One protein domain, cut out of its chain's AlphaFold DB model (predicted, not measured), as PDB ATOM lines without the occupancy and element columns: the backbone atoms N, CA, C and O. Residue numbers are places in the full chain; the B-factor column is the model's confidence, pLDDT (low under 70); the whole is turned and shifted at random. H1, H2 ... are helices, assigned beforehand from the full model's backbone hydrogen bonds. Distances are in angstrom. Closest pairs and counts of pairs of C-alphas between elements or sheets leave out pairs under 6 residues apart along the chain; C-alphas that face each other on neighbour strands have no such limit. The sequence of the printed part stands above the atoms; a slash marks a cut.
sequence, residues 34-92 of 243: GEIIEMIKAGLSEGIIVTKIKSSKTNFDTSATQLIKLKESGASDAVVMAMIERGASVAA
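What this domain is: This is residues 34 to 92 of the 243 residues of an uncharacterized protein of Acidobacteria bacterium (UniProt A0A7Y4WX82). Two helical hairpins, H1 with H2 and H3 with H4, come together as a small four-helix arrangement in which H4 runs between H2 and H3 and H1 covers the gap on one side. H2 is side by side with H4, while H3 is held more loosely, and residues 56 to 63 cross from the end of H2 to the start of H3, passing over H4 on the side where H1 lies. The printed part has 59 residues with four named helices, in the order H1, H2, H3, H4, and no named strand; the class is all helix. The whole is compact, with a radius of gyration of the C-alphas of 10.4 A and spans of 32 by 25 by 17 A.

Where its parts are: Find C-alpha 34 at (6.485, 39.408, -27.822); here H1 begins, and it runs through residues 34 to 41, 10.5 A from first to last C-alpha. After a tight link of 4 residues, look for H2 at residues 46 to 55, 14.2 A long, beginning at C-alpha 46 at (-4.282, 50.244, -25.407). A short link of 8 residues takes you to H3, residues 64 to 72, 12.3 A long. Another tight link of 4 residues leads to H4, the longest helix, residues 77 to 90, which runs 20.1 A to C-alpha 90 at (1.873, 42.506, -44.538).

How they stand to each other: Begin with H1 and H2, a helical hairpin: they touch, closest at the C-alphas of Met 39 and Ile 49, 7.1 A apart, and run opposite ways at a shallow tilt of 27 degrees. H2 touches H4 with 11 pairs of C-alphas within 8 A, the closest being Val 50 and Val 79 at 5.6 A. These two run the same way at a shallow tilt of 6 degrees. H3 and H4 form the second helical hairpin and only just touch, with 3 pairs of C-alphas within 8 A; H4 takes part with Val 80 alone, whose C-alpha is 7.3 A from that of Leu 67, the closest pair. They run opposite ways at a steep tilt of 36 degrees, only just past shallow. H1 and H3 are close but not clearly touching, with the closest C-alphas, Ile 37 and Leu 70, 6.7 A apart. H1 and H4 are apart, and so are H2 and H3. In H1, H2, H3 and H4, every O i to N i+4 pair is within hydrogen-bond range.

The domain as a whole: Look at Gly 43 and Ala 92 for the two C-alphas farthest apart, 31.7 A. The printed part has no cut, and none of its links is long. The mean pLDDT of the printed part is 77.5; in the B-factor column you will find values under 70 at residues 64 to 65 and 87 to 92.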
ATOM      1  N   GLY A  34       5.772  39.291 -29.099       83.12
ATOM      2  CA  GLY A  34       6.485  39.408 -27.822       83.12
ATOM      3  C   GLY A  34       6.615  40.857 -27.357       83.12
ATOM      4  O   GLY A  34       6.344  41.156 -26.200       83.12
ATOM      5  N   GLU A  35       6.917  41.770 -28.277       83.00
ATOM      6  CA  GLU A  35       7.038  43.201 -27.975       83.00
ATOM      7  C   GLU A  35       5.685  43.829 -27.612       83.00
ATOM      8  O   GLU A  35       5.617  44.704 -26.751       83.00
ATOM      9  N   ILE A  36       4.578  43.351 -28.198       86.19
ATOM     10  CA  ILE A  36       3.229  43.746 -27.759       86.19
ATOM     11  C   ILE A  36       2.995  43.338 -26.301       86.19
ATOM     12  O   ILE A  36       2.514  44.144 -25.506       86.19
ATOM     13  N   ILE A  37       3.364  42.110 -25.936       86.88
ATOM     14  CA  ILE A  37       3.231  41.606 -24.564       86.88
ATOM     15  C   ILE A  37       4.086  42.431 -23.595       86.88
ATOM     16  O   ILE A  37       3.630  42.739 -22.494       86.88
ATOM     17  N   GLU A  38       5.296  42.830 -23.988       86.31
ATOM     18  CA  GLU A  38       6.148  43.711 -23.180       86.31
ATOM     19  C   GLU A  38       5.537  45.101 -22.991       86.31
ATOM     20  O   GLU A  38       5.531  45.607 -21.871       86.31
ATOM     21  N   MET A  39       4.947  45.693 -24.033       84.50
ATOM     22  CA  MET A  39       4.254  46.982 -23.922       84.50
ATOM     23  C   MET A  39       3.032  46.911 -22.999       84.50
ATOM     24  O   MET A  39       2.800  47.834 -22.218       84.50
ATOM     25  N   ILE A  40       2.282  45.807 -23.040       87.62
ATOM     26  CA  ILE A  40       1.157  45.569 -22.123       87.62
ATOM     27  C   ILE A  40       1.669  45.446 -20.683       87.62
ATOM     28  O   ILE A  40       1.149  46.101 -19.782       87.62
ATOM     29  N   LYS A  41       2.730  44.660 -20.460       85.69
ATOM     30  CA  LYS A  41       3.347  44.486 -19.134       85.69
ATOM     31  C   LYS A  41       3.970  45.770 -18.589       85.69
ATOM     32  O   LYS A  41       3.969  45.974 -17.381       85.69
ATOM     33  N   ALA A  42       4.465  46.639 -19.466       87.62
ATOM     34  CA  ALA A  42       4.951  47.970 -19.125       87.62
ATOM     35  C   ALA A  42       3.817  48.969 -18.808       87.62
ATOM     36  O   ALA A  42       4.094  50.117 -18.466       87.62
ATOM     37  N   GLY A  43       2.549  48.550 -18.901       83.88
ATOM     38  CA  GLY A  43       1.390  49.362 -18.537       83.88
ATOM     39  C   GLY A  43       1.032  50.429 -19.568       83.88
ATOM     40  O   GLY A  43       0.376  51.414 -19.225       83.88
ATOM     41  N   LEU A  44       1.464  50.278 -20.827       84.94
ATOM     42  CA  LEU A  44       1.078  51.213 -21.879       84.94
ATOM     43  C   LEU A  44      -0.420  51.090 -22.160       84.94
ATOM     44  O   LEU A  44      -0.971  49.996 -22.255       84.94
ATOM     45  N   SER A  45      -1.071  52.239 -22.343       83.69
ATOM     46  CA  SER A  45      -2.489  52.259 -22.700       83.69
ATOM     47  C   SER A  45      -2.733  51.611 -24.064       83.69
ATOM     48  O   SER A  45      -1.936  51.740 -24.999       83.69
ATOM     49  N   GLU A  46      -3.887  50.967 -24.198       80.62
ATOM     50  CA  GLU A  46      -4.282  50.244 -25.407       80.62
ATOM     51  C   GLU A  46      -4.236  51.126 -26.662       80.62
ATOM     52  O   GLU A  46      -3.773  50.691 -27.713       80.62
ATOM     53  N   GLY A  47      -4.638  52.398 -26.551       76.56
ATOM     54  CA  GLY A  47      -4.601  53.351 -27.663       76.56
ATOM     55  C   GLY A  47      -3.186  53.628 -28.184       76.56
ATOM     56  O   GLY A  47      -2.989  53.767 -29.394       76.56
ATOM     57  N   ILE A  48      -2.183  53.650 -27.299       82.06
ATOM     58  CA  ILE A  48      -0.772  53.827 -27.676       82.06
ATOM     59  C   ILE A  48      -0.264  52.574 -28.390       82.06
ATOM     60  O   ILE A  48       0.378  52.684 -29.436       82.06
ATOM     61  N   ILE A  49      -0.607  51.391 -27.876       84.50
ATOM     62  CA  ILE A  49      -0.224  50.106 -28.475       84.50
ATOM     63  C   ILE A  49      -0.840  49.968 -29.877       84.50
ATOM     64  O   ILE A  49      -0.126  49.674 -30.835       84.50
ATOM     65  N   VAL A  50      -2.132  50.271 -30.036       85.25
ATOM     66  CA  VAL A  50      -2.822  50.268 -31.340       85.25
ATOM     67  C   VAL A  50      -2.196  51.273 -32.309       85.25
ATOM     68  O   VAL A  50      -1.993  50.959 -33.483       85.25
ATOM     69  N   THR A  51      -1.854  52.474 -31.839       82.12
ATOM     70  CA  THR A  51      -1.198  53.488 -32.679       82.12
ATOM     71  C   THR A  51       0.172  53.004 -33.150       82.12
ATOM     72  O   THR A  51       0.472  53.090 -34.340       82.12
ATOM     73  N   LYS A  52       0.964  52.407 -32.249       80.44
ATOM     74  CA  LYS A  52       2.277  51.832 -32.564       80.44
ATOM     75  C   LYS A  52       2.170  50.693 -33.583       80.44
ATOM     76  O   LYS A  52       2.941  50.673 -34.540       80.44
ATOM     77  N   ILE A  53       1.180  49.809 -33.433       85.38
ATOM     78  CA  ILE A  53       0.865  48.740 -34.397       85.38
ATOM     79  C   ILE A  53       0.583  49.308 -35.791       85.38
ATOM     80  O   ILE A  53       1.109  48.806 -36.787       85.38
ATOM     81  N   LYS A  54      -0.221  50.372 -35.875       81.62
ATOM     82  CA  LYS A  54      -0.585  51.002 -37.151       81.62
ATOM     83  C   LYS A  54       0.595  51.721 -37.808       81.62
ATOM     84  O   LYS A  54       0.700  51.705 -39.031       81.62
ATOM     85  N   SER A  55       1.476  52.334 -37.016       78.56
ATOM     86  CA  SER A  55       2.596  53.140 -37.520       78.56
ATOM     87  C   SER A  55       3.870  52.352 -37.829       78.56
ATOM     88  O   SER A  55       4.732  52.861 -38.538       78.56
ATOM     89  N   SER A  56       4.038  51.146 -37.279       78.25
ATOM     90  CA  SER A  56       5.281  50.373 -37.405       78.25
ATOM     91  C   SER A  56       5.187  49.257 -38.454       78.25
ATOM     92  O   SER A  56       4.103  48.843 -38.886       78.25
ATOM     93  N   LYS A  57       6.352  48.768 -38.896       74.75
ATOM     94  CA  LYS A  57       6.460  47.478 -39.589       74.75
ATOM     95  C   LYS A  57       6.207  46.378 -38.567       74.75
ATOM     96  O   LYS A  57       6.726  46.451 -37.459       74.75
ATOM     97  N   THR A  58       5.404  45.383 -38.920       81.38
ATOM     98  CA  THR A  58       4.953  44.353 -37.977       81.38
ATOM     99  C   THR A  58       5.122  42.967 -38.580       81.38
ATOM    100  O   THR A  58       4.854  42.781 -39.767       81.38
ATOM    101  N   ASN A  59       5.489  41.986 -37.765       77.12
ATOM    102  CA  ASN A  59       5.507  40.573 -38.134       77.12
ATOM    103  C   ASN A  59       4.783  39.777 -37.046       77.12
ATOM    104  O   ASN A  59       5.401  39.213 -36.141       77.12
ATOM    105  N   PHE A  60       3.456  39.821 -37.099       82.38
ATOM    106  CA  PHE A  60       2.607  39.158 -36.120       82.38
ATOM    107  C   PHE A  60       2.236  37.757 -36.574       82.38
ATOM    108  O   PHE A  60       1.816  37.545 -37.709       82.38
ATOM    109  N   ASP A  61       2.340  36.812 -35.646       75.12
ATOM    110  CA  ASP A  61       1.777  35.480 -35.809       75.12
ATOM    111  C   ASP A  61       0.353  35.499 -35.242       75.12
ATOM    112  O   ASP A  61       0.150  35.600 -34.032       75.12
ATOM    113  N   THR A  62      -0.635  35.452 -36.136       79.81
ATOM    114  CA  THR A  62      -2.066  35.463 -35.803       79.81
ATOM    115  C   THR A  62      -2.653  34.050 -35.725       79.81
ATOM    116  O   THR A  62      -3.861  33.871 -35.886       79.81
ATOM    117  N   SER A  63      -1.825  33.017 -35.531       73.69
ATOM    118  CA  SER A  63      -2.311  31.662 -35.264       73.69
ATOM    119  C   SER A  63      -3.075  31.601 -33.939       73.69
ATOM    120  O   SER A  63      -2.796  32.349 -33.000       73.69
ATOM    121  N   ALA A  64      -4.035  30.679 -33.840       69.12
ATOM    122  CA  ALA A  64      -4.899  30.548 -32.664       69.12
ATOM    123  C   ALA A  64      -4.101  30.449 -31.349       69.12
ATOM    124  O   ALA A  64      -4.426  31.121 -30.375       69.12
ATOM    125  N   THR A  65      -3.004  29.687 -31.343       69.69
ATOM    126  CA  THR A  65      -2.131  29.519 -30.173       69.69
ATOM    127  C   THR A  65      -1.489  30.833 -29.718       69.69
ATOM    128  O   THR A  65      -1.332  31.053 -28.520       69.69
ATOM    129  N   GLN A  66      -1.117  31.718 -30.646       78.06
ATOM    130  CA  GLN A  66      -0.503  33.004 -30.302       78.06
ATOM    131  C   GLN A  66      -1.533  34.049 -29.883       78.06
ATOM    132  O   GLN A  66      -1.270  34.830 -28.971       78.06
ATOM    133  N   LEU A  67      -2.721  34.034 -30.491       76.94
ATOM    134  CA  LEU A  67      -3.828  34.899 -30.081       76.94
ATOM    135  C   LEU A  67      -4.292  34.583 -28.651       76.94
ATOM    136  O   LEU A  67      -4.550  35.501 -27.876       76.94
ATOM    137  N   ILE A  68      -4.314  33.299 -28.275       76.69
ATOM    138  CA  ILE A  68      -4.599  32.869 -26.898       76.69
ATOM    139  C   ILE A  68      -3.542  33.424 -25.933       76.69
ATOM    140  O   ILE A  68      -3.901  34.076 -24.958       76.69
ATOM    141  N   LYS A  69      -2.247  33.273 -26.244       81.25
ATOM    142  CA  LYS A  69      -1.152  33.810 -25.411       81.25
ATOM    143  C   LYS A  69      -1.197  35.332 -25.255       81.25
ATOM    144  O   LYS A  69      -0.880  35.853 -24.186       81.25
ATOM    145  N   LEU A  70      -1.585  36.053 -26.308       81.88
ATOM    146  CA  LEU A  70      -1.785  37.503 -26.252       81.88
ATOM    147  C   LEU A  70      -2.934  37.858 -25.306       81.88
ATOM    148  O   LEU A  70      -2.785  38.751 -24.471       81.88
ATOM    149  N   LYS A  71      -4.047  37.121 -25.379       80.88
ATOM    150  CA  LYS A  71      -5.198  37.332 -24.499       80.88
ATOM    151  C   LYS A  71      -4.874  37.019 -23.037       80.88
ATOM    152  O   LYS A  71      -5.217  37.805 -22.160       80.88
ATOM    153  N   GLU A  72      -4.150  35.933 -22.783       83.00
ATOM    154  CA  GLU A  72      -3.650  35.564 -21.450       83.00
ATOM    155  C   GLU A  72      -2.677  36.604 -20.880       83.00
ATOM    156  O   GLU A  72      -2.622  36.810 -19.671       83.00
ATOM    157  N   SER A  73      -1.946  37.307 -21.747       80.75
ATOM    158  CA  SER A  73      -1.034  38.388 -21.359       80.75
ATOM    159  C   SER A  73      -1.739  39.720 -21.072       80.75
ATOM    160  O   SER A  73      -1.064  40.706 -20.786       80.75
ATOM    161  N   GLY A  74      -3.073  39.767 -21.151       79.62
ATOM    162  CA  GLY A  74      -3.866  40.968 -20.887       79.62
ATOM    163  C   GLY A  74      -4.089  41.862 -22.107       79.62
ATOM    164  O   GLY A  74      -4.475  43.016 -21.942       79.62
ATOM    165  N   ALA A  75      -3.860  41.368 -23.332       85.25
ATOM    166  CA  ALA A  75      -4.185  42.133 -24.534       85.25
ATOM    167  C   ALA A  75      -5.702  42.344 -24.653       85.25
ATOM    168  O   ALA A  75      -6.499  41.402 -24.559       85.25
ATOM    169  N   SER A  76      -6.107  43.588 -24.899       80.25
ATOM    170  CA  SER A  76      -7.503  43.906 -25.170       80.25
ATOM    171  C   SER A  76      -7.911  43.482 -26.576       80.25
ATOM    172  O   SER A  76      -7.077  43.320 -27.471       80.25
ATOM    173  N   ASP A  77      -9.217  43.325 -26.790       76.44
ATOM    174  CA  ASP A  77      -9.745  42.920 -28.097       76.44
ATOM    175  C   ASP A  77      -9.403  43.947 -29.184       76.44
ATOM    176  O   ASP A  77      -9.145  43.575 -30.327       76.44
ATOM    177  N   ALA A  78      -9.289  45.228 -28.820       76.81
ATOM    178  CA  ALA A  78      -8.870  46.290 -29.728       76.81
ATOM    179  C   ALA A  78      -7.412  46.130 -30.200       76.81
ATOM    180  O   ALA A  78      -7.119  46.338 -31.378       76.81
ATOM    181  N   VAL A  79      -6.501  45.726 -29.306       81.56
ATOM    182  CA  VAL A  79      -5.095  45.453 -29.651       81.56
ATOM    183  C   VAL A  79      -4.996  44.217 -30.544       81.56
ATOM    184  O   VAL A  79      -4.321  44.258 -31.571       81.56
ATOM    185  N   VAL A  80      -5.716  43.144 -30.203       80.88
ATOM    186  CA  VAL A  80      -5.738  41.900 -30.990       80.88
ATOM    187  C   VAL A  80      -6.284  42.144 -32.399       80.88
ATOM    188  O   VAL A  80      -5.674  41.714 -33.378       80.88
ATOM    189  N   MET A  81      -7.381  42.893 -32.520       79.94
ATOM    190  CA  MET A  81      -7.946  43.274 -33.815       79.94
ATOM    191  C   MET A  81      -6.960  44.097 -34.648       79.94
ATOM    192  O   MET A  81      -6.735  43.776 -35.814       79.94
ATOM    193  N   ALA A  82      -6.289  45.085 -34.047       80.25
ATOM    194  CA  ALA A  82      -5.282  45.885 -34.744       80.25
ATOM    195  C   ALA A  82      -4.096  45.038 -35.250       80.25
ATOM    196  O   ALA A  82      -3.580  45.286 -36.343       80.25
ATOM    197  N   MET A  83      -3.669  44.023 -34.489       79.88
ATOM    198  CA  MET A  83      -2.619  43.090 -34.917       79.88
ATOM    199  C   MET A  83      -3.068  42.219 -36.095       79.88
ATOM    200  O   MET A  83      -2.291  42.014 -37.027       79.88
ATOM    201  N   ILE A  84      -4.315  41.738 -36.083       80.00
ATOM    202  CA  ILE A  84      -4.883  40.923 -37.168       80.00
ATOM    203  C   ILE A  84      -5.015  41.746 -38.454       80.00
ATOM    204  O   ILE A  84      -4.570  41.303 -39.515       80.00
ATOM    205  N   GLU A  85      -5.553  42.963 -38.360       78.94
ATOM    206  CA  GLU A  85      -5.678  43.894 -39.490       78.94
ATOM    207  C   GLU A  85      -4.315  44.187 -40.133       78.94
ATOM    208  O   GLU A  85      -4.167  44.171 -41.360       78.94
ATOM    209  N   ARG A  86      -3.283  44.406 -39.309       74.50
ATOM    210  CA  ARG A  86      -1.935  44.700 -39.800       74.50
ATOM    211  C   ARG A  86      -1.220  43.460 -40.346       74.50
ATOM    212  O   ARG A  86      -0.598  43.550 -41.403       74.50
ATOM    213  N   GLY A  87      -1.348  42.304 -39.694       61.81
ATOM    214  CA  GLY A  87      -0.790  41.030 -40.165       61.81
ATOM    215  C   GLY A  87      -1.351  40.604 -41.526       61.81
ATOM    216  O   GLY A  87      -0.600  40.161 -42.396       61.81
ATOM    217  N   ALA A  88      -2.644  40.849 -41.767       57.00
ATOM    218  CA  ALA A  88      -3.275  40.633 -43.068       57.00
ATOM    219  C   ALA A  88      -2.744  41.588 -44.158       57.00
ATOM    220  O   ALA A  88      -2.627  41.197 -45.320       57.00
ATOM    221  N   SER A  89      -2.367  42.817 -43.787       49.09
ATOM    222  CA  SER A  89      -1.781  43.806 -44.703       49.09
ATOM    223  C   SER A  89      -0.333  43.482 -45.100       49.09
ATOM    224  O   SER A  89       0.049  43.771 -46.232       49.09
ATOM    225  N   VAL A  90       0.469  42.857 -44.229       46.19
ATOM    226  CA  VAL A  90       1.873  42.506 -44.538       46.19
ATOM    227  C   VAL A  90       1.980  41.194 -45.331       46.19
ATOM    228  O   VAL A  90       2.861  41.065 -46.179       46.19
ATOM    229  N   ALA A  91       1.024  40.268 -45.188       40.88
ATOM    230  CA  ALA A  91       0.921  39.084 -46.052       40.88
ATOM    231  C   ALA A  91       0.601  39.421 -47.528       40.88
ATOM    232  O   ALA A  91       0.819  38.592 -48.411       40.88
ATOM    233  N   ALA A  92       0.128  40.641 -47.811       39.03
ATOM    234  CA  ALA A  92      -0.103  41.148 -49.164       39.03
ATOM    235  C   ALA A  92       1.102  41.910 -49.763       39.03
ATOM    236  O   ALA A  92       1.057  42.274 -50.933       39.03
TER     237      ALA A  92